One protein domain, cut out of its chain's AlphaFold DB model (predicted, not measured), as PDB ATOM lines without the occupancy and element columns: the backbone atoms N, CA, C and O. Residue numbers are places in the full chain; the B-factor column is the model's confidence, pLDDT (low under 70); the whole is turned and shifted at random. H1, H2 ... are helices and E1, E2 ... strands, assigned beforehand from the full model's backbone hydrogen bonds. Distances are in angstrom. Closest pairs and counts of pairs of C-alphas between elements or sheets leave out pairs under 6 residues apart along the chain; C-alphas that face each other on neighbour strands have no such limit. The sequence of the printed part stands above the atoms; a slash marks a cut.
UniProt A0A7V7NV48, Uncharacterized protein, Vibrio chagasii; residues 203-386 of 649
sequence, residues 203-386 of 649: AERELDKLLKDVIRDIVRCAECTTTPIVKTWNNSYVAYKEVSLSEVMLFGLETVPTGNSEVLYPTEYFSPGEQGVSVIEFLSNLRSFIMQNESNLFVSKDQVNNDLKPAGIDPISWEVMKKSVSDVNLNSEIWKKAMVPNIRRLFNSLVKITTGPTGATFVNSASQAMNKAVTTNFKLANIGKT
ATOM      1  N   ALA A 203     123.284 130.373 171.983       73.25
ATOM      2  CA  ALA A 203     123.082 131.367 173.027       73.25
ATOM      3  C   ALA A 203     121.969 130.973 174.009       73.25
ATOM      4  O   ALA A 203     122.169 131.032 175.222       73.25
ATOM      5  N   GLU A 204     120.819 130.535 173.495       77.44
ATOM      6  CA  GLU A 204     119.696 130.066 174.313       77.44
ATOM      7  C   GLU A 204     120.080 128.844 175.148       77.44
ATOM      8  O   GLU A 204     119.810 128.810 176.347       77.44
ATOM      9  N   ARG A 205     120.775 127.877 174.539       80.75
ATOM     10  CA  ARG A 205     121.192 126.638 175.201       80.75
ATOM     11  C   ARG A 205     122.134 126.886 176.373       80.75
ATOM     12  O   ARG A 205     121.966 126.276 177.426       80.75
ATOM     13  N   GLU A 206     123.118 127.768 176.211       78.31
ATOM     14  CA  GLU A 206     124.052 128.099 177.294       78.31
ATOM     15  C   GLU A 206     123.355 128.850 178.433       78.31
ATOM     16  O   GLU A 206     123.596 128.557 179.606       78.31
ATOM     17  N   LEU A 207     122.442 129.774 178.112       85.88
ATOM     18  CA  LEU A 207     121.639 130.450 179.130       85.88
ATOM     19  C   LEU A 207     120.738 129.461 179.887       85.88
ATOM     20  O   LEU A 207     120.721 129.482 181.117       85.88
ATOM     21  N   ASP A 208     120.037 128.578 179.174       86.31
ATOM     22  CA  ASP A 208     119.195 127.530 179.761       86.31
ATOM     23  C   ASP A 208     120.008 126.595 180.666       86.31
ATOM     24  O   ASP A 208     119.609 126.317 181.797       86.31
ATOM     25  N   LYS A 209     121.199 126.180 180.223       85.62
ATOM     26  CA  LYS A 209     122.117 125.346 181.008       85.62
ATOM     27  C   LYS A 209     122.574 126.035 182.292       85.62
ATOM     28  O   LYS A 209     122.569 125.405 183.345       85.62
ATOM     29  N   LEU A 210     122.939 127.317 182.231       87.19
ATOM     30  CA  LEU A 210     123.317 128.072 183.428       87.19
ATOM     31  C   LEU A 210     122.146 128.175 184.414       87.19
ATOM     32  O   LEU A 210     122.348 127.998 185.614       87.19
ATOM     33  N   LEU A 211     120.926 128.422 183.922       92.81
ATOM     34  CA  LEU A 211     119.727 128.431 184.761       92.81
ATOM     35  C   LEU A 211     119.482 127.055 185.394       92.81
ATOM     36  O   LEU A 211     119.283 126.988 186.605       92.81
ATOM     37  N   LYS A 212     119.573 125.963 184.623       90.69
ATOM     38  CA  LYS A 212     119.489 124.587 185.144       90.69
ATOM     39  C   LYS A 212     120.509 124.326 186.244       90.69
ATOM     40  O   LYS A 212     120.142 123.788 187.283       90.69
ATOM     41  N   ASP A 213     121.764 124.722 186.035       87.69
ATOM     42  CA  ASP A 213     122.834 124.522 187.013       87.69
ATOM     43  C   ASP A 213     122.549 125.285 188.318       87.69
ATOM     44  O   ASP A 213     122.764 124.741 189.400       87.69
ATOM     45  N   VAL A 214     122.029 126.518 188.238       90.94
ATOM     46  CA  VAL A 214     121.640 127.298 189.428       90.94
ATOM     47  C   VAL A 214     120.475 126.635 190.159       90.94
ATOM     48  O   VAL A 214     120.518 126.477 191.374       90.94
ATOM     49  N   ILE A 215     119.431 126.233 189.436       91.75
ATOM     50  CA  ILE A 215     118.252 125.605 190.042       91.75
ATOM     51  C   ILE A 215     118.645 124.279 190.706       91.75
ATOM     52  O   ILE A 215     118.241 124.019 191.841       91.75
ATOM     53  N   ARG A 216     119.480 123.473 190.040       88.31
ATOM     54  CA  ARG A 216     120.030 122.234 190.598       88.31
ATOM     55  C   ARG A 216     120.808 122.490 191.882       88.31
ATOM     56  O   ARG A 216     120.681 121.714 192.820       88.31
ATOM     57  N   ASP A 217     121.588 123.559 191.944       88.00
ATOM     58  CA  ASP A 217     122.332 123.917 193.152       88.00
ATOM     59  C   ASP A 217     121.404 124.333 194.310       88.00
ATOM     60  O   ASP A 217     121.638 123.947 195.454       88.00
ATOM     61  N   ILE A 218     120.307 125.043 194.013       88.44
ATOM     62  CA  ILE A 218     119.336 125.494 195.023       88.44
ATOM     63  C   ILE A 218     118.459 124.337 195.540       88.44
ATOM     64  O   ILE A 218     118.228 124.246 196.745       88.44
ATOM     65  N   VAL A 219     117.962 123.467 194.649       84.88
ATOM     66  CA  VAL A 219     116.911 122.464 194.951       84.88
ATOM     67  C   VAL A 219     117.430 121.017 194.966       84.88
ATOM     68  O   VAL A 219     116.747 120.126 195.458       84.88
ATOM     69  N   ARG A 220     118.654 120.757 194.487       76.06
ATOM     70  CA  ARG A 220     119.288 119.418 194.420       76.06
ATOM     71  C   ARG A 220     118.509 118.371 193.615       76.06
ATOM     72  O   ARG A 220     118.472 117.198 193.972       76.06
ATOM     73  N   CYS A 221     117.918 118.780 192.499       72.38
ATOM     74  CA  CYS A 221     117.287 117.872 191.539       72.38
ATOM     75  C   CYS A 221     118.323 117.161 190.641       72.38
ATOM     76  O   CYS A 221     119.370 117.721 190.302       72.38
ATOM     77  N   ALA A 222     118.009 115.954 190.167       66.81
ATOM     78  CA  ALA A 222     118.756 115.343 189.064       66.81
ATOM     79  C   ALA A 222     118.402 116.040 187.735       66.81
ATOM     80  O   ALA A 222     119.275 116.571 187.035       66.81
ATOM     81  N   GLU A 223     117.101 116.141 187.468       73.00
ATOM     82  CA  GLU A 223     116.508 116.832 186.329       73.00
ATOM     83  C   GLU A 223     115.606 117.948 186.861       73.00
ATOM     84  O   GLU A 223     114.663 117.687 187.599       73.00
ATOM     85  N   CYS A 224     115.945 119.201 186.551       80.06
ATOM     86  CA  CYS A 224     115.128 120.361 186.900       80.06
ATOM     87  C   CYS A 224     114.496 120.939 185.644       80.06
ATOM     88  O   CYS A 224     115.202 121.275 184.684       80.06
ATOM     89  N   THR A 225     113.185 121.139 185.690       87.31
ATOM     90  CA  THR A 225     112.457 121.767 184.599       87.31
ATOM     91  C   THR A 225     112.825 123.245 184.450       87.31
ATOM     92  O   THR A 225     112.740 124.052 185.378       87.31
ATOM     93  N   THR A 226     113.203 123.638 183.240       91.19
ATOM     94  CA  THR A 226     113.267 125.048 182.822       91.19
ATOM     95  C   THR A 226     112.140 125.418 181.870       91.19
ATOM     96  O   THR A 226     112.166 126.490 181.265       91.19
ATOM     97  N   THR A 227     111.136 124.549 181.759       91.00
ATOM     98  CA  THR A 227     110.002 124.710 180.851       91.00
ATOM     99  C   THR A 227     108.694 124.644 181.642       91.00
ATOM    100  O   THR A 227     107.933 123.687 181.499       91.00
ATOM    101  N   PRO A 228     108.427 125.609 182.546       92.44
ATOM    102  CA  PRO A 228     107.181 125.614 183.298       92.44
ATOM    103  C   PRO A 228     105.958 125.795 182.393       92.44
ATOM    104  O   PRO A 228     106.018 126.352 181.292       92.44
ATOM    105  N   ILE A 229     104.810 125.376 182.917       94.25
ATOM    106  CA  ILE A 229     103.514 125.546 182.269       94.25
ATOM    107  C   ILE A 229     102.924 126.906 182.654       94.25
ATOM    108  O   ILE A 229     102.829 127.264 183.825       94.25
ATOM    109  N   VAL A 230     102.479 127.666 181.659       91.94
ATOM    110  CA  VAL A 230     101.663 128.868 181.833       91.94
ATOM    111  C   VAL A 230     100.203 128.488 181.682       91.94
ATOM    112  O   VAL A 230      99.799 127.916 180.669       91.94
ATOM    113  N   LYS A 231      99.402 128.862 182.673       91.62
ATOM    114  CA  LYS A 231      97.946 128.819 182.610       91.62
ATOM    115  C   LYS A 231      97.437 130.190 182.201       91.62
ATOM    116  O   LYS A 231      97.748 131.175 182.864       91.62
ATOM    117  N   THR A 232      96.635 130.250 181.148       88.94
ATOM    118  CA  THR A 232      95.898 131.449 180.742       88.94
ATOM    119  C   THR A 232      94.407 131.180 180.866       88.94
ATOM    120  O   THR A 232      93.938 130.075 180.584       88.94
ATOM    121  N   TRP A 233      93.641 132.165 181.329       86.31
ATOM    122  CA  TRP A 233      92.196 132.020 181.453       86.31
ATOM    123  C   TRP A 233      91.445 133.274 181.018       86.31
ATOM    124  O   TRP A 233      91.856 134.400 181.246       86.31
ATOM    125  N   ASN A 234      90.293 133.084 180.401       80.94
ATOM    126  CA  ASN A 234      89.267 134.106 180.235       80.94
ATOM    127  C   ASN A 234      87.974 133.547 180.850       80.94
ATOM    128  O   ASN A 234      87.900 132.344 181.088       80.94
ATOM    129  N   ASN A 235      86.962 134.386 181.088       72.94
ATOM    130  CA  ASN A 235      85.699 134.078 181.783       72.94
ATOM    131  C   ASN A 235      85.010 132.749 181.385       72.94
ATOM    132  O   ASN A 235      84.145 132.275 182.114       72.94
ATOM    133  N   SER A 236      85.376 132.140 180.253       76.25
ATOM    134  CA  SER A 236      84.836 130.879 179.737       76.25
ATOM    135  C   SER A 236      85.874 129.901 179.155       76.25
ATOM    136  O   SER A 236      85.482 128.859 178.633       76.25
ATOM    137  N   TYR A 237      87.182 130.179 179.224       80.75
ATOM    138  CA  TYR A 237      88.206 129.341 178.582       80.75
ATOM    139  C   TYR A 237      89.508 129.300 179.382       80.75
ATOM    140  O   TYR A 237      90.007 130.348 179.778       80.75
ATOM    141  N   VAL A 238      90.068 128.103 179.580       86.38
ATOM    142  CA  VAL A 238      91.400 127.895 180.168       86.38
ATOM    143  C   VAL A 238      92.287 127.228 179.126       86.38
ATOM    144  O   VAL A 238      91.917 126.187 178.578       86.38
ATOM    145  N   ALA A 239      93.458 127.808 178.887       86.88
ATOM    146  CA  ALA A 239      94.500 127.231 178.055       86.88
ATOM    147  C   ALA A 239      95.793 127.059 178.846       86.88
ATOM    148  O   ALA A 239      96.092 127.812 179.773       86.88
ATOM    149  N   TYR A 240      96.566 126.061 178.434       90.56
ATOM    150  CA  TYR A 240      97.886 125.797 178.975       90.56
ATOM    151  C   TYR A 240      98.915 125.843 177.854       90.56
ATOM    152  O   TYR A 240      98.682 125.315 176.762       90.56
ATOM    153  N   LYS A 241     100.051 126.482 178.118       89.25
ATOM    154  CA  LYS A 241     101.165 126.574 177.175       89.25
ATOM    155  C   LYS A 241     102.478 126.452 177.930       89.25
ATOM    156  O   LYS A 241     102.644 127.042 178.988       89.25
ATOM    157  N   GLU A 242     103.420 125.726 177.360       90.25
ATOM    158  CA  GLU A 242     104.793 125.670 177.847       90.25
ATOM    159  C   GLU A 242     105.537 126.970 177.537       90.25
ATOM    160  O   GLU A 242     105.357 127.559 176.464       90.25
ATOM    161  N   VAL A 243     106.395 127.403 178.455       88.44
ATOM    162  CA  VAL A 243     107.276 128.555 178.247       88.44
ATOM    163  C   VAL A 243     108.659 128.249 178.801       88.44
ATOM    164  O   VAL A 243     108.774 127.606 179.839       88.44
ATOM    165  N   SER A 244     109.714 128.718 178.138       89.62
ATOM    166  CA  SER A 244     111.067 128.606 178.693       89.62
ATOM    167  C   SER A 244     111.288 129.646 179.795       89.62
ATOM    168  O   SER A 244     110.849 130.794 179.675       89.62
ATOM    169  N   LEU A 245     112.022 129.293 180.853       91.62
ATOM    170  CA  LEU A 245     112.408 130.265 181.881       91.62
ATOM    171  C   LEU A 245     113.204 131.428 181.288       91.62
ATOM    172  O   LEU A 245     112.984 132.567 181.685       91.62
ATOM    173  N   SER A 246     114.078 131.170 180.312       89.94
ATOM    174  CA  SER A 246     114.811 132.217 179.594       89.94
ATOM    175  C   SER A 246     113.877 133.251 178.965       89.94
ATOM    176  O   SER A 246     114.099 134.447 179.140       89.94
ATOM    177  N   GLU A 247     112.805 132.816 178.299       88.75
ATOM    178  CA  GLU A 247     111.815 133.720 177.700       88.75
ATOM    179  C   GLU A 247     111.083 134.533 178.777       88.75
ATOM    180  O   GLU A 247     111.007 135.759 178.675       88.75
ATOM    181  N   VAL A 248     110.637 133.884 179.862       89.50
ATOM    182  CA  VAL A 248     109.959 134.566 180.983       89.50
ATOM    183  C   VAL A 248     110.877 135.578 181.673       89.50
ATOM    184  O   VAL A 248     110.415 136.629 182.118       89.50
ATOM    185  N   MET A 249     112.172 135.287 181.793       91.06
ATOM    186  CA  MET A 249     113.131 136.200 182.421       91.06
ATOM    187  C   MET A 249     113.444 137.401 181.530       91.06
ATOM    188  O   MET A 249     113.538 138.519 182.040       91.06
ATOM    189  N   LEU A 250     113.587 137.183 180.221       90.81
ATOM    190  CA  LEU A 250     113.930 138.228 179.257       90.81
ATOM    191  C   LEU A 250     112.751 139.160 178.969       90.81
ATOM    192  O   LEU A 250     112.904 140.376 179.038       90.81
ATOM    193  N   PHE A 251     111.577 138.604 178.675       88.00
ATOM    194  CA  PHE A 251     110.431 139.375 178.177       88.00
ATOM    195  C   PHE A 251     109.242 139.385 179.132       88.00
ATOM    196  O   PHE A 251     108.308 140.170 178.972       88.00
ATOM    197  N   GLY A 252     109.263 138.533 180.155       85.88
ATOM    198  CA  GLY A 252     108.076 138.268 180.945       85.88
ATOM    199  C   GLY A 252     107.051 137.436 180.192       85.88
ATOM    200  O   GLY A 252     107.354 136.752 179.222       85.88
ATOM    201  N   LEU A 253     105.815 137.490 180.679       80.19
ATOM    202  CA  LEU A 253     104.682 136.952 179.947       80.19
ATOM    203  C   LEU A 253     104.204 138.037 178.991       80.19
ATOM    204  O   LEU A 253     103.839 139.127 179.440       80.19
ATOM    205  N   GLU A 254     104.217 137.750 177.693       61.53
ATOM    206  CA  GLU A 254     103.599 138.643 176.721       61.53
ATOM    207  C   GLU A 254     102.121 138.847 177.045       61.53
ATOM    208  O   GLU A 254     101.409 137.936 177.469       61.53
ATOM    209  N   THR A 255     101.684 140.086 176.854       45.47
ATOM    210  CA  THR A 255     100.340 140.602 177.094       45.47
ATOM    211  C   THR A 255      99.235 139.718 176.502       45.47
ATOM    212  O   THR A 255      98.820 139.892 175.360       45.47
ATOM    213  N   VAL A 256      98.696 138.823 177.326       43.22
ATOM    214  CA  VAL A 256      97.289 138.385 177.328       43.22
ATOM    215  C   VAL A 256      96.592 139.316 178.338       43.22
ATOM    216  O   VAL A 256      97.231 139.648 179.341       43.22
ATOM    217  N   PRO A 257      95.379 139.848 178.081       43.62
ATOM    218  CA  PRO A 257      94.842 141.017 178.784       43.62
ATOM    219  C   PRO A 257      94.983 140.883 180.303       43.62
ATOM    220  O   PRO A 257      94.480 139.931 180.887       43.62
ATOM    221  N   THR A 258      95.721 141.824 180.899       45.78
ATOM    222  CA  THR A 258      95.765 142.172 182.330       45.78
ATOM    223  C   THR A 258      95.230 141.111 183.306       45.78
ATOM    224  O   THR A 258      94.024 141.008 183.510       45.78
ATOM    225  N   GLY A 259      96.138 140.399 183.986       59.16
ATOM    226  CA  GLY A 259      95.844 139.648 185.220       59.16
ATOM    227  C   GLY A 259      95.328 138.213 185.059       59.16
ATOM    228  O   GLY A 259      95.071 137.553 186.059       59.16
ATOM    229  N   ASN A 260      95.218 137.720 183.828       80.19
ATOM    230  CA  ASN A 260      94.556 136.455 183.498       80.19
ATOM    231  C   ASN A 260      95.518 135.305 183.130       80.19
ATOM    232  O   ASN A 260      95.157 134.388 182.387       80.19
ATOM    233  N   SER A 261      96.755 135.367 183.630       86.50
ATOM    234  CA  SER A 261      97.794 134.369 183.365       86.50
ATOM    235  C   SER A 261      98.661 134.122 184.599       86.50
ATOM    236  O   SER A 261      99.011 135.066 185.307       86.50
ATOM    237  N   GLU A 262      99.065 132.873 184.824       88.75
ATOM    238  CA  GLU A 262      99.960 132.456 185.913       88.75
ATOM    239  C   GLU A 262     100.987 131.443 185.391       88.75
ATOM    240  O   GLU A 262     100.643 130.546 184.620       88.75
ATOM    241  N   VAL A 263     102.244 131.567 185.829       92.00
ATOM    242  CA  VAL A 263     103.264 130.524 185.629       92.00
ATOM    243  C   VAL A 263     103.174 129.518 186.771       92.00
ATOM    244  O   VAL A 263     103.342 129.870 187.940       92.00
ATOM    245  N   LEU A 264     102.932 128.257 186.436       94.69
ATOM    246  CA  LEU A 264     102.771 127.158 187.377       94.69
ATOM    247  C   LEU A 264     104.129 126.510 187.668       94.69
ATOM    248  O   LEU A 264     104.462 125.479 187.099       94.69
ATOM    249  N   TYR A 265     104.937 127.111 188.536       94.69
ATOM    250  CA  TYR A 265     106.241 126.546 188.916       94.69
ATOM    251  C   TYR A 265     106.126 125.276 189.780       94.69
ATOM    252  O   TYR A 265     105.130 125.146 190.497       94.69
ATOM    253  N   PRO A 266     107.155 124.404 189.784       94.19
ATOM    254  CA  PRO A 266     107.294 123.334 190.772       94.19
ATOM    255  C   PRO A 266     107.188 123.834 192.208       94.19
ATOM    256  O   PRO A 266     107.636 124.937 192.535       94.19
ATOM    257  N   THR A 267     106.605 123.018 193.085       90.62
ATOM    258  CA  THR A 267     106.394 123.380 194.496       90.62
ATOM    259  C   THR A 267     107.728 123.611 195.210       90.62
ATOM    260  O   THR A 267     107.872 124.532 196.019       90.62
ATOM    261  N   GLU A 268     108.739 122.831 194.850       92.31
ATOM    262  CA  GLU A 268     110.096 122.896 195.375       92.31
ATOM    263  C   GLU A 268     110.763 124.242 195.077       92.31
ATOM    264  O   GLU A 268     111.588 124.702 195.864       92.31
ATOM    265  N   TYR A 269     110.367 124.935 194.002       94.38
ATOM    266  CA  TYR A 269     110.961 126.226 193.637       94.38
ATOM    267  C   TYR A 269     110.624 127.336 194.632       94.38
ATOM    268  O   TYR A 269     111.336 128.343 194.680       94.38
ATOM    269  N   PHE A 270     109.567 127.159 195.429       93.38
ATOM    270  CA  PHE A 270     109.169 128.087 196.486       93.38
ATOM    271  C   PHE A 270     109.886 127.820 197.814       93.38
ATOM    272  O   PHE A 270     109.865 128.674 198.700       93.38
ATOM    273  N   SER A 271     110.520 126.656 197.968       90.12
ATOM    274  CA  SER A 271     111.248 126.317 199.188       90.12
ATOM    275  C   SER A 271     112.640 126.961 199.171       90.12
ATOM    276  O   SER A 271     113.334 126.879 198.153       90.12
ATOM    277  N   PRO A 272     113.081 127.617 200.260       87.94
ATOM    278  CA  PRO A 272     114.440 128.144 200.341       87.94
ATOM    279  C   PRO A 272     115.475 127.015 200.285       87.94
ATOM    280  O   PRO A 272     115.342 126.020 200.998       87.94
ATOM    281  N   GLY A 273     116.522 127.191 199.475       80.62
ATOM    282  CA  GLY A 273     117.679 126.294 199.467       80.62
ATOM    283  C   GLY A 273     118.594 126.505 200.680       80.62
ATOM    284  O   GLY A 273     118.308 127.303 201.576       80.62
ATOM    285  N   GLU A 274     119.757 125.848 200.687       77.44
ATOM    286  CA  GLU A 274     120.710 125.893 201.816       77.44
ATOM    287  C   GLU A 274     121.185 127.306 202.181       77.44
ATOM    288  O   GLU A 274     121.489 127.588 203.338       77.44
ATOM    289  N   GLN A 275     121.228 128.213 201.204       81.88
ATOM    290  CA  GLN A 275     121.641 129.605 201.408       81.88
ATOM    291  C   GLN A 275     120.483 130.543 201.798       81.88
ATOM    292  O   GLN A 275     120.667 131.764 201.893       81.88
ATOM    293  N   GLY A 276     119.290 129.986 202.037       85.00
ATOM    294  CA  GLY A 276     118.090 130.725 202.427       85.00
ATOM    295  C   GLY A 276     117.468 131.545 201.296       85.00
ATOM    296  O   GLY A 276     116.776 132.515 201.582       85.00
ATOM    297  N   VAL A 277     117.747 131.188 200.038       89.75
ATOM    298  CA  VAL A 277     117.134 131.782 198.840       89.75
ATOM    299  C   VAL A 277     116.466 130.665 198.044       89.75
ATOM    300  O   VAL A 277     117.068 129.613 197.829       89.75
ATOM    301  N   SER A 278     115.218 130.876 197.642       93.94
ATOM    302  CA  SER A 278     114.447 129.962 196.790       93.94
ATOM    303  C   SER A 278     114.709 130.214 195.298       93.94
ATOM    304  O   SER A 278     115.226 131.263 194.902       93.94
ATOM    305  N   VAL A 279     114.314 129.274 194.434       94.69
ATOM    306  CA  VAL A 279     114.435 129.448 192.974       94.69
ATOM    307  C   VAL A 279     113.584 130.620 192.495       94.69
ATOM    308  O   VAL A 279     114.045 131.420 191.682       94.69
ATOM    309  N   ILE A 280     112.367 130.776 193.020       94.75
ATOM    310  CA  ILE A 280     111.490 131.896 192.650       94.75
ATOM    311  C   ILE A 280     112.107 133.242 193.034       94.75
ATOM    312  O   ILE A 280     112.064 134.184 192.240       94.75
ATOM    313  N   GLU A 281     112.728 133.342 194.209       94.00
ATOM    314  CA  GLU A 281     113.453 134.552 194.601       94.00
ATOM    315  C   GLU A 281     114.657 134.805 193.689       94.00
ATOM    316  O   GLU A 281     114.873 135.944 193.273       94.00
ATOM    317  N   PHE A 282     115.419 133.771 193.322       95.19
ATOM    318  CA  PHE A 282     116.514 133.907 192.358       95.19
ATOM    319  C   PHE A 282     116.014 134.444 191.008       95.19
ATOM    320  O   PHE A 282     116.536 135.444 190.515       95.19
ATOM    321  N   LEU A 283     114.965 133.842 190.439       95.12
ATOM    322  CA  LEU A 283     114.370 134.257 189.163       95.12
ATOM    323  C   LEU A 283     113.795 135.683 189.233       95.12
ATOM    324  O   LEU A 283     113.966 136.479 188.311       95.12
ATOM    325  N   SER A 284     113.171 136.055 190.351       93.56
ATOM    326  CA  SER A 284     112.682 137.421 190.572       93.56
ATOM    327  C   SER A 284     113.824 138.446 190.600       93.56
ATOM    328  O   SER A 284     113.738 139.507 189.967       93.56
ATOM    329  N   ASN A 285     114.934 138.115 191.264       94.12
ATOM    330  CA  ASN A 285     116.130 138.959 191.290       94.12
ATOM    331  C   ASN A 285     116.797 139.045 189.910       94.12
ATOM    332  O   ASN A 285     117.228 140.127 189.509       94.12
ATOM    333  N   LEU A 286     116.825 137.944 189.157       95.25
ATOM    334  CA  LEU A 286     117.313 137.906 187.782       95.25
ATOM    335  C   LEU A 286     116.509 138.838 186.876       95.25
ATOM    336  O   LEU A 286     117.079 139.707 186.215       95.25
ATOM    337  N   ARG A 287     115.181 138.724 186.885       93.00
ATOM    338  CA  ARG A 287     114.324 139.629 186.114       93.00
ATOM    339  C   ARG A 287     114.521 141.085 186.526       93.00
ATOM    340  O   ARG A 287     114.644 141.952 185.665       93.00
ATOM    341  N   SER A 288     114.615 141.356 187.827       91.50
ATOM    342  CA  SER A 288     114.909 142.705 188.333       91.50
ATOM    343  C   SER A 288     116.249 143.234 187.802       91.50
ATOM    344  O   SER A 288     116.335 144.389 187.390       91.50
ATOM    345  N   PHE A 289     117.283 142.389 187.753       93.12
ATOM    346  CA  PHE A 289     118.581 142.738 187.180       93.12
ATOM    347  C   PHE A 289     118.488 143.042 185.681       93.12
ATOM    348  O   PHE A 289     119.061 144.037 185.233       93.12
ATOM    349  N   ILE A 290     117.756 142.224 184.917       93.44
ATOM    350  CA  ILE A 290     117.558 142.419 183.474       93.44
ATOM    351  C   ILE A 290     116.893 143.775 183.213       93.44
ATOM    352  O   ILE A 290     117.414 144.560 182.425       93.44
ATOM    353  N   MET A 291     115.815 144.094 183.934       90.62
ATOM    354  CA  MET A 291     115.106 145.375 183.800       90.62
ATOM    355  C   MET A 291     115.975 146.575 184.201       90.62
ATOM    356  O   MET A 291     115.961 147.604 183.537       90.62
ATOM    357  N   GLN A 292     116.802 146.445 185.244       89.75
ATOM    358  CA  GLN A 292     117.751 147.501 185.634       89.75
ATOM    359  C   GLN A 292     118.845 147.758 184.583       89.75
ATOM    360  O   GLN A 292     119.457 148.824 184.591       89.75
ATOM    361  N   ASN A 293     119.113 146.792 183.700       89.69
ATOM    362  CA  ASN A 293     120.176 146.851 182.694       89.69
ATOM    363  C   ASN A 293     119.633 146.812 181.256       89.69
ATOM    364  O   ASN A 293     120.394 146.536 180.326       89.69
ATOM    365  N   GLU A 294     118.342 147.105 181.067       89.94
ATOM    366  CA  GLU A 294     117.628 146.953 179.794       89.94
ATOM    367  C   GLU A 294     118.350 147.647 178.630       89.94
ATOM    368  O   GLU A 294     118.586 147.030 177.594       89.94
ATOM    369  N   SER A 295     118.818 148.881 178.839       86.12
ATOM    370  CA  SER A 295     119.504 149.694 177.820       86.12
ATOM    371  C   SER A 295     120.782 149.072 177.245       86.12
ATOM    372  O   SER A 295     121.228 149.462 176.169       86.12
ATOM    373  N   ASN A 296     121.385 148.120 177.958       84.88
ATOM    374  CA  ASN A 296     122.583 147.400 177.532       84.88
ATOM    375  C   ASN A 296     122.296 145.946 177.130       84.88
ATOM    376  O   ASN A 296     123.176 145.282 176.573       84.88
ATOM    377  N   LEU A 297     121.113 145.439 177.482       90.69
ATOM    378  CA  LEU A 297     120.706 144.053 177.281       90.69
ATOM    379  C   LEU A 297     119.718 143.882 176.133       90.69
ATOM    380  O   LEU A 297     119.549 142.752 175.699       90.69
ATOM    381  N   PHE A 298     119.112 144.949 175.620       93.62
ATOM    382  CA  PHE A 298     118.186 144.878 174.496       93.62
ATOM    383  C   PHE A 298     118.523 145.909 173.422       93.62
ATOM    384  O   PHE A 298     118.961 147.022 173.711       93.62
ATOM    385  N   VAL A 299     118.289 145.520 172.174       93.12
ATOM    386  CA  VAL A 299     118.307 146.390 170.990       93.12
ATOM    387  C   VAL A 299     117.062 146.128 170.163       93.12
ATOM    388  O   VAL A 299     116.496 145.040 170.247       93.12
ATOM    389  N   SER A 300     116.613 147.085 169.354       92.00
ATOM    390  CA  SER A 300     115.466 146.803 168.490       92.00
ATOM    391  C   SER A 300     115.859 145.854 167.357       92.00
ATOM    392  O   SER A 300     116.985 145.877 166.854       92.00
ATOM    393  N   LYS A 301     114.913 145.025 166.918       89.25
ATOM    394  CA  LYS A 301     115.106 144.127 165.776       89.25
ATOM    395  C   LYS A 301     115.443 144.897 164.498       89.25
ATOM    396  O   LYS A 301     116.310 144.469 163.743       89.25
ATOM    397  N   ASP A 302     114.851 146.075 164.313       88.31
ATOM    398  CA  ASP A 302     115.164 146.964 163.191       88.31
ATOM    399  C   ASP A 302     116.623 147.431 163.206       88.31
ATOM    400  O   ASP A 302     117.243 147.534 162.151       88.31
ATOM    401  N   GLN A 303     117.203 147.695 164.383       90.94
ATOM    402  CA  GLN A 303     118.623 148.045 164.473       90.94
ATOM    403  C   GLN A 303     119.511 146.883 164.030       90.94
ATOM    404  O   GLN A 303     120.484 147.111 163.319       90.94
ATOM    405  N   VAL A 304     119.175 145.653 164.427       89.06
ATOM    406  CA  VAL A 304     119.929 144.450 164.044       89.06
ATOM    407  C   VAL A 304     119.828 144.203 162.540       89.06
ATOM    408  O   VAL A 304     120.854 144.031 161.885       89.06
ATOM    409  N   ASN A 305     118.618 144.273 161.980       85.56
ATOM    410  CA  ASN A 305     118.373 144.049 160.553       85.56
ATOM    411  C   ASN A 305     119.055 145.094 159.655       85.56
ATOM    412  O   ASN A 305     119.482 144.765 158.556       85.56
ATOM    413  N   ASN A 306     119.177 146.341 160.122       87.38
ATOM    414  CA  ASN A 306     119.845 147.423 159.388       87.38
ATOM    415  C   ASN A 306     121.348 147.558 159.724       87.38
ATOM    416  O   ASN A 306     121.965 148.553 159.346       87.38
ATOM    417  N   ASP A 307     121.925 146.610 160.471       87.81
ATOM    418  CA  ASP A 307     123.322 146.618 160.945       87.81
ATOM    419  C   ASP A 307     123.732 147.908 161.705       87.81
ATOM    420  O   ASP A 307     124.885 148.343 161.704       87.81
ATOM    421  N   LEU A 308     122.782 148.538 162.408       90.75
ATOM    422  CA  LEU A 308     122.978 149.775 163.174       90.75
ATOM    423  C   LEU A 308     123.422 149.484 164.617       90.75
ATOM    424  O   LEU A 308     122.657 149.661 165.570       90.75
ATOM    425  N   LYS A 309     124.677 149.053 164.791       91.38
ATOM    426  CA  LYS A 309     125.235 148.671 166.102       91.38
ATOM    427  C   LYS A 309     125.319 149.849 167.094       91.38
ATOM    428  O   LYS A 309     126.081 150.791 166.853       91.38
ATOM    429  N   PRO A 310     124.675 149.780 168.279       89.88
ATOM    430  CA  PRO A 310     124.854 150.786 169.328       89.88
ATOM    431  C   PRO A 310     126.292 150.826 169.873       89.88
ATOM    432  O   PRO A 310     126.965 149.799 169.987       89.88
ATOM    433  N   ALA A 311     126.760 152.008 170.293       85.38
ATOM    434  CA  ALA A 311     128.119 152.189 170.821       85.38
ATOM    435  C   ALA A 311     128.403 151.360 172.092       85.38
ATOM    436  O   ALA A 311     129.528 150.916 172.299       85.38
ATOM    437  N   GLY A 312     127.382 151.118 172.924       80.88
ATOM    438  CA  GLY A 312     127.494 150.348 174.170       80.88
ATOM    439  C   GLY A 312     127.567 148.825 173.998       80.88
ATOM    440  O   GLY A 312     127.673 148.110 175.000       80.88
ATOM    441  N   ILE A 313     127.496 148.326 172.758       81.69
ATOM    442  CA  ILE A 313     127.532 146.898 172.430       81.69
ATOM    443  C   ILE A 313     128.824 146.563 171.689       81.69
ATOM    444  O   ILE A 313     129.160 147.155 170.657       81.69
ATOM    445  N   ASP A 314     129.552 145.588 172.227       79.44
ATOM    446  CA  ASP A 314     130.798 145.117 171.638       79.44
ATOM    447  C   ASP A 314     130.545 144.289 170.358       79.44
ATOM    448  O   ASP A 314     129.467 143.702 170.212       79.44
ATOM    449  N   PRO A 315     131.513 144.225 169.424       76.81
ATOM    450  CA  PRO A 315     131.324 143.585 168.120       76.81
ATOM    451  C   PRO A 315     130.862 142.126 168.195       76.81
ATOM    452  O   PRO A 315     129.987 141.724 167.443       76.81
ATOM    453  N   ILE A 316     131.372 141.343 169.145       71.94
ATOM    454  CA  ILE A 316     131.030 139.918 169.244       71.94
ATOM    455  C   ILE A 316     129.588 139.743 169.741       71.94
ATOM    456  O   ILE A 316     128.862 138.893 169.235       71.94
ATOM    457  N   SER A 317     129.133 140.561 170.703       78.19
ATOM    458  CA  SER A 317     127.716 140.553 171.113       78.19
ATOM    459  C   SER A 317     126.817 140.877 169.926       78.19
ATOM    460  O   SER A 317     125.755 140.281 169.782       78.19
ATOM    461  N   TRP A 318     127.248 141.825 169.088       83.00
ATOM    462  CA  TRP A 318     126.516 142.228 167.896       83.00
ATOM    463  C   TRP A 318     126.397 141.094 166.879       83.00
ATOM    464  O   TRP A 318     125.290 140.803 166.437       83.00
ATOM    465  N   GLU A 319     127.494 140.394 166.584       77.81
ATOM    466  CA  GLU A 319     127.473 139.233 165.685       77.81
ATOM    467  C   GLU A 319     126.596 138.095 166.220       77.81
ATOM    468  O   GLU A 319     125.809 137.524 165.468       77.81
ATOM    469  N   VAL A 320     126.647 137.804 167.527       77.25
ATOM    470  CA  VAL A 320     125.761 136.798 168.146       77.25
ATOM    471  C   VAL A 320     124.292 137.182 167.974       77.25
ATOM    472  O   VAL A 320     123.478 136.321 167.643       77.25
ATOM    473  N   MET A 321     123.938 138.455 168.170       81.94
ATOM    474  CA  MET A 321     122.563 138.928 167.980       81.94
ATOM    475  C   MET A 321     122.134 138.868 166.511       81.94
ATOM    476  O   MET A 321     121.055 138.347 166.239       81.94
ATOM    477  N   LYS A 322     122.972 139.322 165.566       82.81
ATOM    478  CA  LYS A 322     122.687 139.227 164.123       82.81
ATOM    479  C   LYS A 322     122.447 137.790 163.695       82.81
ATOM    480  O   LYS A 322     121.398 137.493 163.134       82.81
ATOM    481  N   LYS A 323     123.376 136.897 164.043       76.75
ATOM    482  CA  LYS A 323     123.272 135.473 163.725       76.75
ATOM    483  C   LYS A 323     122.030 134.837 164.345       76.75
ATOM    484  O   LYS A 323     121.349 134.050 163.708       76.75
ATOM    485  N   SER A 324     121.691 135.197 165.580       77.94
ATOM    486  CA  SER A 324     120.504 134.634 166.234       77.94
ATOM    487  C   SER A 324     119.189 135.147 165.628       77.94
ATOM    488  O   SER A 324     118.187 134.440 165.658       77.94
ATOM    489  N   VAL A 325     119.183 136.360 165.063       79.31
ATOM    490  CA  VAL A 325     118.036 136.920 164.328       79.31
ATOM    491  C   VAL A 325     117.936 136.374 162.900       79.31
ATOM    492  O   VAL A 325     116.822 136.271 162.389       79.31
ATOM    493  N   SER A 326     119.049 136.011 162.253       71.12
ATOM    494  CA  SER A 326     119.026 135.339 160.946       71.12
ATOM    495  C   SER A 326     118.643 133.863 161.064       71.12
ATOM    496  O   SER A 326     117.842 133.368 160.277       71.12
ATOM    497  N   ASP A 327     119.138 133.177 162.095       66.75
ATOM    498  CA  ASP A 327     118.961 131.736 162.305       66.75
ATOM    499  C   ASP A 327     117.673 131.433 163.102       66.75
ATOM    500  O   ASP A 327     117.673 130.619 164.030       66.75
ATOM    501  N   VAL A 328     116.559 132.110 162.790       62.12
ATOM    502  CA  VAL A 328     115.290 131.913 163.516       62.12
ATOM    503  C   VAL A 328     114.737 130.527 163.203       62.12
ATOM    504  O   VAL A 328     114.089 130.295 162.180       62.12
ATOM    505  N   ASN A 329     114.964 129.606 164.131       63.59
ATOM    506  CA  ASN A 329     114.334 128.297 164.141       63.59
ATOM    507  C   ASN A 329     112.827 128.397 164.459       63.59
ATOM    508  O   ASN A 329     112.293 129.437 164.860       63.59
ATOM    509  N   LEU A 330     112.106 127.288 164.276       59.84
ATOM    510  CA  LEU A 330     110.655 127.255 164.481       59.84
ATOM    511  C   LEU A 330     110.254 127.565 165.936       59.84
ATOM    512  O   LEU A 330     109.172 128.118 166.157       59.84
ATOM    513  N   ASN A 331     111.119 127.266 166.911       60.34
ATOM    514  CA  ASN A 331     110.823 127.398 168.338       60.34
ATOM    515  C   ASN A 331     111.185 128.743 168.976       60.34
ATOM    516  O   ASN A 331     110.587 129.088 169.994       60.34
ATOM    517  N   SER A 332     112.169 129.483 168.454       69.62
ATOM    518  CA  SER A 332     112.683 130.639 169.187       69.62
ATOM    519  C   SER A 332     111.733 131.824 169.099       69.62
ATOM    520  O   SER A 332     111.766 132.646 168.182       69.62
ATOM    521  N   GLU A 333     110.876 131.926 170.107       74.44
ATOM    522  CA  GLU A 333     110.048 133.103 170.338       74.44
ATOM    523  C   GLU A 333     110.891 134.310 170.761       74.44
ATOM    524  O   GLU A 333     110.504 135.444 170.481       74.44
ATOM    525  N   ILE A 334     112.068 134.077 171.357       83.00
ATOM    526  CA  ILE A 334     113.008 135.109 171.811       83.00
ATOM    527  C   ILE A 334     113.461 135.988 170.638       83.00
ATOM    528  O   ILE A 334     113.420 137.214 170.739       83.00
ATOM    529  N   TRP A 335     113.835 135.389 169.503       83.62
ATOM    530  CA  TRP A 335     114.337 136.125 168.328       83.62
ATOM    531  C   TRP A 335     113.223 136.654 167.405       83.62
ATOM    532  O   TRP A 335     113.465 137.448 166.484       83.62
ATOM    533  N   LYS A 336     111.969 136.253 167.651       78.31
ATOM    534  CA  LYS A 336     110.788 136.782 166.948       78.31
ATOM    535  C   LYS A 336     110.306 138.116 167.527       78.31
ATOM    536  O   LYS A 336     109.597 138.834 166.823       78.31
ATOM    537  N   LYS A 337     110.697 138.467 168.759       84.56
ATOM    538  CA  LYS A 337     110.269 139.706 169.428       84.56
ATOM    539  C   LYS A 337     110.827 140.958 168.747       84.56
ATOM    540  O   LYS A 337     111.844 140.925 168.059       84.56
ATOM    541  N   ALA A 338     110.163 142.093 168.984       85.81
ATOM    542  CA  ALA A 338     110.613 143.401 168.500       85.81
ATOM    543  C   ALA A 338     111.926 143.865 169.157       85.81
ATOM    544  O   ALA A 338     112.649 144.676 168.580       85.81
ATOM    545  N   MET A 339     112.233 143.347 170.349       90.44
ATOM    546  CA  MET A 339     113.480 143.594 171.067       90.44
ATOM    547  C   MET A 339     114.341 142.334 171.046       90.44
ATOM    548  O   MET A 339     113.880 141.256 171.413       90.44
ATOM    549  N   VAL A 340     115.593 142.482 170.635       91.94
ATOM    550  CA  VAL A 340     116.593 141.422 170.532       91.94
ATOM    551  C   VAL A 340     117.476 141.461 171.782       91.94
ATOM    552  O   VAL A 340     118.082 142.501 172.062       91.94
ATOM    553  N   PRO A 341     117.566 140.361 172.549       92.00
ATOM    554  CA  PRO A 341     118.343 140.327 173.773       92.00
ATOM    555  C   PRO A 341     119.819 140.042 173.496       92.00
ATOM    556  O   PRO A 341     120.188 139.130 172.755       92.00
ATOM    557  N   ASN A 342     120.689 140.752 174.203       90.88
ATOM    558  CA  ASN A 342     122.112 140.470 174.279       90.88
ATOM    559  C   ASN A 342     122.364 139.331 175.281       90.88
ATOM    560  O   ASN A 342     122.850 139.546 176.399       90.88
ATOM    561  N   ILE A 343     122.017 138.104 174.877       87.25
ATOM    562  CA  ILE A 343     122.163 136.899 175.711       87.25
ATOM    563  C   ILE A 343     123.615 136.697 176.147       87.25
ATOM    564  O   ILE A 343     123.855 136.334 177.295       87.25
ATOM    565  N   ARG A 344     124.594 136.997 175.286       82.75
ATOM    566  CA  ARG A 344     126.020 136.910 175.629       82.75
ATOM    567  C   ARG A 344     126.372 137.800 176.820       82.75
ATOM    568  O   ARG A 344     127.012 137.343 177.769       82.75
ATOM    569  N   ARG A 345     125.956 139.069 176.794       85.56
ATOM    570  CA  ARG A 345     126.195 139.996 177.906       85.56
ATOM    571  C   ARG A 345     125.451 139.560 179.159       85.56
ATOM    572  O   ARG A 345     126.060 139.568 180.225       85.56
ATOM    573  N   LEU A 346     124.190 139.140 179.027       89.69
ATOM    574  CA  LEU A 346     123.414 138.609 180.147       89.69
ATOM    575  C   LEU A 346     124.130 137.417 180.787       89.69
ATOM    576  O   LEU A 346     124.434 137.463 181.972       89.69
ATOM    577  N   PHE A 347     124.475 136.398 180.002       87.56
ATOM    578  CA  PHE A 347     125.187 135.205 180.455       87.56
ATOM    579  C   PHE A 347     126.477 135.563 181.204       87.56
ATOM    580  O   PHE A 347     126.667 135.148 182.346       87.56
ATOM    581  N   ASN A 348     127.326 136.410 180.615       80.56
ATOM    582  CA  ASN A 348     128.574 136.849 181.245       80.56
ATOM    583  C   ASN A 348     128.330 137.590 182.566       80.56
ATOM    584  O   ASN A 348     129.058 137.390 183.541       80.56
ATOM    585  N   SER A 349     127.303 138.444 182.618       87.31
ATOM    586  CA  SER A 349     126.899 139.114 183.852       87.31
ATOM    587  C   SER A 349     126.426 138.118 184.906       87.31
ATOM    588  O   SER A 349     126.835 138.241 186.056       87.31
ATOM    589  N   LEU A 350     125.632 137.114 184.532       89.12
ATOM    590  CA  LEU A 350     125.137 136.103 185.467       89.12
ATOM    591  C   LEU A 350     126.250 135.239 186.031       89.12
ATOM    592  O   LEU A 350     126.278 135.020 187.239       89.12
ATOM    593  N   VAL A 351     127.202 134.811 185.208       82.94
ATOM    594  CA  VAL A 351     128.368 134.061 185.691       82.94
ATOM    595  C   VAL A 351     129.171 134.927 186.652       82.94
ATOM    596  O   VAL A 351     129.468 134.493 187.762       82.94
ATOM    597  N   LYS A 352     129.458 136.185 186.296       82.38
ATOM    598  CA  LYS A 352     130.178 137.102 187.193       82.38
ATOM    599  C   LYS A 352     129.442 137.299 188.520       82.38
ATOM    600  O   LYS A 352     130.069 137.279 189.575       82.38
ATOM    601  N   ILE A 353     128.125 137.498 188.471       85.25
ATOM    602  CA  ILE A 353     127.296 137.707 189.659       85.25
ATOM    603  C   ILE A 353     127.286 136.460 190.529       85.25
ATOM    604  O   ILE A 353     127.550 136.548 191.722       85.25
ATOM    605  N   THR A 354     127.017 135.295 189.953       84.81
ATOM    606  CA  THR A 354     126.866 134.051 190.715       84.81
ATOM    607  C   THR A 354     128.199 133.538 191.253       84.81
ATOM    608  O   THR A 354     128.231 133.034 192.367       84.81
ATOM    609  N   THR A 355     129.313 133.751 190.550       75.00
ATOM    610  CA  THR A 355     130.645 133.239 190.945       75.00
ATOM    611  C   THR A 355     131.495 134.240 191.730       75.00
ATOM    612  O   THR A 355     132.533 133.866 192.274       75.00
ATOM    613  N   GLY A 356     131.050 135.498 191.843       64.88
ATOM    614  CA  GLY A 356     131.751 136.542 192.585       64.88
ATOM    615  C   GLY A 356     132.089 136.131 194.033       64.88
ATOM    616  O   GLY A 356     131.262 135.497 194.702       64.88
ATOM    617  N   PRO A 357     133.277 136.510 194.547       57.75
ATOM    618  CA  PRO A 357     133.789 136.013 195.824       57.75
ATOM    619  C   PRO A 357     132.931 136.433 197.021       57.75
ATOM    620  O   PRO A 357     132.783 135.660 197.964       57.75
ATOM    621  N   THR A 358     132.324 137.627 196.992       60.53
ATOM    622  CA  THR A 358     131.365 138.057 198.019       60.53
ATOM    623  C   THR A 358     130.225 138.881 197.423       60.53
ATOM    624  O   THR A 358     130.450 139.776 196.605       60.53
ATOM    625  N   GLY A 359     128.996 138.631 197.888       56.94
ATOM    626  CA  GLY A 359     127.815 139.404 197.492       56.94
ATOM    627  C   GLY A 359     127.961 140.904 197.774       56.94
ATOM    628  O   GLY A 359     127.475 141.717 197.002       56.94
ATOM    629  N   ALA A 360     128.724 141.283 198.807       52.03
ATOM    630  CA  ALA A 360     128.975 142.675 199.193       52.03
ATOM    631  C   ALA A 360     129.718 143.514 198.135       52.03
ATOM    632  O   ALA A 360     129.691 144.739 198.199       52.03
ATOM    633  N   THR A 361     130.371 142.875 197.156       57.31
ATOM    634  CA  THR A 361     131.037 143.584 196.047       57.31
ATOM    635  C   THR A 361     130.069 144.087 194.976       57.31
ATOM    636  O   THR A 361     130.455 144.904 194.140       57.31
ATOM    637  N   PHE A 362     128.808 143.641 194.995       71.38
ATOM    638  CA  PHE A 362     127.791 144.116 194.063       71.38
ATOM    639  C   PHE A 362     127.012 145.291 194.650       71.38
ATOM    640  O   PHE A 362     126.535 145.237 195.780       71.38
ATOM    641  N   VAL A 363     126.846 146.347 193.854       67.88
ATOM    642  CA  VAL A 363     126.179 147.587 194.283       67.88
ATOM    643  C   VAL A 363     124.656 147.420 194.375       67.88
ATOM    644  O   VAL A 363     124.024 148.050 195.217       67.88
ATOM    645  N   ASN A 364     124.048 146.565 193.544       79.19
ATOM    646  CA  ASN A 364     122.598 146.356 193.531       79.19
ATOM    647  C   ASN A 364     122.182 145.090 194.301       79.19
ATOM    648  O   ASN A 364     122.742 144.009 194.115       79.19
ATOM    649  N   SER A 365     121.135 145.220 195.119       80.25
ATOM    650  CA  SER A 365     120.606 144.158 195.989       80.25
ATOM    651  C   SER A 365     120.236 142.873 195.243       80.25
ATOM    652  O   SER A 365     120.492 141.785 195.751       80.25
ATOM    653  N   ALA A 366     119.719 142.980 194.013       85.50
ATOM    654  CA  ALA A 366     119.389 141.830 193.174       85.50
ATOM    655  C   ALA A 366     120.615 140.942 192.887       85.50
ATOM    656  O   ALA A 366     120.543 139.721 193.016       85.50
ATOM    657  N   SER A 367     121.768 141.539 192.567       87.62
ATOM    658  CA  SER A 367     123.002 140.777 192.337       87.62
ATOM    659  C   SER A 367     123.568 140.194 193.626       87.62
ATOM    660  O   SER A 367     124.093 139.083 193.608       87.62
ATOM    661  N   GLN A 368     123.434 140.901 194.753       84.56
ATOM    662  CA  GLN A 368     123.831 140.363 196.058       84.56
ATOM    663  C   GLN A 368     123.021 139.107 196.400       84.56
ATOM    664  O   GLN A 368     123.591 138.097 196.812       84.56
ATOM    665  N   ALA A 369     121.703 139.153 196.179       86.06
ATOM    666  CA  ALA A 369     120.801 138.032 196.413       86.06
ATOM    667  C   ALA A 369     121.101 136.851 195.476       86.06
ATOM    668  O   ALA A 369     121.229 135.724 195.949       86.06
ATOM    669  N   MET A 370     121.316 137.103 194.179       90.62
ATOM    670  CA  MET A 370     121.717 136.062 193.222       90.62
ATOM    671  C   MET A 370     123.070 135.424 193.569       90.62
ATOM    672  O   MET A 370     123.212 134.209 193.474       90.62
ATOM    673  N   ASN A 371     124.061 136.208 194.010       89.44
ATOM    674  CA  ASN A 371     125.355 135.674 194.455       89.44
ATOM    675  C   ASN A 371     125.238 134.817 195.722       89.44
ATOM    676  O   ASN A 371     126.005 133.868 195.897       89.44
ATOM    677  N   LYS A 372     124.327 135.190 196.628       87.44
ATOM    678  CA  LYS A 372     124.075 134.453 197.867       87.44
ATOM    679  C   LYS A 372     123.308 133.158 197.609       87.44
ATOM    680  O   LYS A 372     123.523 132.209 198.342       87.44
ATOM    681  N   ALA A 373     122.453 133.110 196.588       89.50
ATOM    682  CA  ALA A 373     121.602 131.954 196.307       89.50
ATOM    683  C   ALA A 373     122.380 130.666 196.001       89.50
ATOM    684  O   ALA A 373     121.876 129.583 196.275       89.50
ATOM    685  N   VAL A 374     123.595 130.790 195.456       85.38
ATOM    686  CA  VAL A 374     124.404 129.653 195.007       85.38
ATOM    687  C   VAL A 374     125.500 129.267 196.003       85.38
ATOM    688  O   VAL A 374     126.104 130.114 196.671       85.38
ATOM    689  N   THR A 375     125.796 127.974 196.074       78.19
ATOM    690  CA  THR A 375     126.811 127.390 196.951       78.19
ATOM    691  C   THR A 375     128.230 127.681 196.469       78.19
ATOM    692  O   THR A 375     128.490 127.960 195.298       78.19
ATOM    693  N   THR A 376     129.208 127.547 197.366       67.94
ATOM    694  CA  THR A 376     130.632 127.647 197.011       67.94
ATOM    695  C   THR A 376     131.036 126.643 195.926       67.94
ATOM    696  O   THR A 376     131.836 126.983 195.055       67.94
ATOM    697  N   ASN A 377     130.460 125.436 195.928       66.81
ATOM    698  CA  ASN A 377     130.742 124.418 194.914       66.81
ATOM    699  C   ASN A 377     130.270 124.869 193.531       66.81
ATOM    700  O   ASN A 377     131.033 124.775 192.568       66.81
ATOM    701  N   PHE A 378     129.068 125.447 193.444       79.38
ATOM    702  CA  PHE A 378     128.598 126.074 192.214       79.38
ATOM    703  C   PHE A 378     129.556 127.174 191.750       79.38
ATOM    704  O   PHE A 378     129.943 127.192 190.580       79.38
ATOM    705  N   LYS A 379     129.989 128.066 192.653       72.31
ATOM    706  CA  LYS A 379     130.917 129.159 192.305       72.31
ATOM    707  C   LYS A 379     132.205 128.621 191.694       72.31
ATOM    708  O   LYS A 379     132.597 129.067 190.621       72.31
ATOM    709  N   LEU A 380     132.822 127.625 192.330       56.03
ATOM    710  CA  LEU A 380     134.059 126.998 191.856       56.03
ATOM    711  C   LEU A 380     133.885 126.276 190.513       56.03
ATOM    712  O   LEU A 380     134.779 126.341 189.671       56.03
ATOM    713  N   ALA A 381     132.746 125.613 190.300       61.44
ATOM    714  CA  ALA A 381     132.449 124.906 189.054       61.44
ATOM    715  C   ALA A 381     132.164 125.854 187.876       61.44
ATOM    716  O   ALA A 381     132.364 125.479 186.720       61.44
ATOM    717  N   ASN A 382     131.708 127.080 188.151       64.69
ATOM    718  CA  ASN A 382     131.233 128.010 187.126       64.69
ATOM    719  C   ASN A 382     132.123 129.248 186.932       64.69
ATOM    720  O   ASN A 382     131.897 129.980 185.973       64.69
ATOM    721  N   ILE A 383     133.143 129.484 187.770       58.16
ATOM    722  CA  ILE A 383     133.986 130.701 187.732       58.16
ATOM    723  C   ILE A 383     134.667 130.961 186.378       58.16
ATOM    724  O   ILE A 383     134.974 132.105 186.058       58.16
ATOM    725  N   GLY A 384     134.872 129.915 185.568       53.94
ATOM    726  CA  GLY A 384     135.455 130.021 184.227       53.94
ATOM    727  C   GLY A 384     134.457 130.056 183.064       53.94
ATOM    728  O   GLY A 384     134.872 130.196 181.916       53.94
ATOM    729  N   LYS A 385     133.144 129.931 183.307       61.38
ATOM    730  CA  LYS A 385     132.146 129.939 182.227       61.38
ATOM    731  C   LYS A 385     131.907 131.376 181.759       61.38
ATOM    732  O   LYS A 385     131.172 132.108 182.390       61.38
ATOM    733  N   THR A 386     132.468 131.826 180.643       58.19
ATOM    734  CA  THR A 386     131.973 133.057 179.986       58.19
ATOM    735  C   THR A 386     131.830 132.814 178.493       58.19
ATOM    736  O   THR A 386     132.569 132.018 177.927       58.19
TER     737      THR A 386
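Overview. This is residues 203 to 386 of the 649 residues of an uncharacterized protein of Vibrio chagasii (UniProt A0A7V7NV48). A body of helices has H1 and H8 side by side and running the same way, H4 with H2 on one side of it, and H9 crossing the end of H8, with H10 beside that end. A small sheet, E2, E1 and E3, lies off to one side of this body with no helix on it, and where H8 begins there is a small lobe made of the short strand pair E4 and E5 with H6 and H7. The printed part has 184 residues, with ten named helices and five named strands in the order H1, E1, E2, H2, E3, H3, H4, H5, E4, H6, H7, E5, H8, H9, H10. The class is mostly helix, and the sheets, ordered E2, E1, E3 and E4, E5, are both antiparallel. The whole is compact, with a radius of gyration of the C-alphas of 17.0 A and spans of 49 by 47 by 28 A.

Along the chain. H1, residues 203 to 219, begins at C-alpha 203 (123.082, 131.367, 173.027) and is 24.5 A long. E1, residues 229 to 234, is 16.7 A long, and E2, residues 237 to 242, is 17.0 A long. H2 is residues 245 to 251, E3 residues 261 to 264 and H3 residues 267 to 270. H4, residues 279 to 292, is 19.8 A long and begins at C-alpha 279 (114.435, 129.448, 192.974). H5 is residues 294 to 297, E4 residues 298 to 300 and H6 residues 301 to 305. H7, residues 315 to 326, is 16.5 A long. E5 is residues 339 to 341. H8, residues 343 to 355, is 17.8 A long, and H9, residues 365 to 373, is 12.2 A long. H10, residues 376 to 382, ends at C-alpha 382 (131.233, 128.010, 187.126).

Arrangement. H1 touches H8, the hub, at a shallow tilt of 25 degrees, the same way, with the C-alphas of Leu 207 and Phe 347 closest at 6.1 A. H1 touches H2 with residues 204 to 208 alone, closest at C-alphas 208 and 246, 6.4 A. E1 and E2 form an antiparallel hairpin, with N 232 and O 239 at 2.9 A. E1 and E3 are antiparallel too, with N 231 and O 262 at 2.9 A. E2, H2 and E3 make a split strand-helix-strand unit, two strands that run the same way with E1 between them; its crossover is right-handed. H4 touches H2 at C-alphas 287 and 249, 5.2 A, and H3 at C-alphas 279 and 269, 4.8 A. H4 also touches H9 at C-alphas 285 and 366, 4.7 A, at a shallow tilt of 33 degrees, opposite ways, only just short of steep. H5 only just touches H8, with 3 pairs of C-alphas within 8 A, the closest Leu 297 and Leu 346, 6.7 A. E4 and E5 are antiparallel, with N 340 and O 299 at 2.7 A. H6 touches H7 at C-alphas 304 and 322, 5.9 A. H8 touches H9 with residues 353 to 355 alone, at a steep tilt of 64 degrees, closest at C-alphas 354 and 371, 4.3 A. H8 touches H10 at C-alphas 355 and 379, 4.3 A. Every O i to N i+4 pair is within hydrogen-bond range in H1, H2, H4, H6, H7, H8, H9 and H10; H3 and H5 are too short for such a pair.

Size, cuts and confidence. The two C-alphas farthest apart are those of Ser 236 and Pro 357, 51.8 A. The printed part has no cut. The link from H7 to E5, residues 327 to 338, is long. Mean pLDDT of the printed part is 82.0, with 29 residues under 70, among them 254 to 259, 327 to 332, 356 to 361 and 380 to 386.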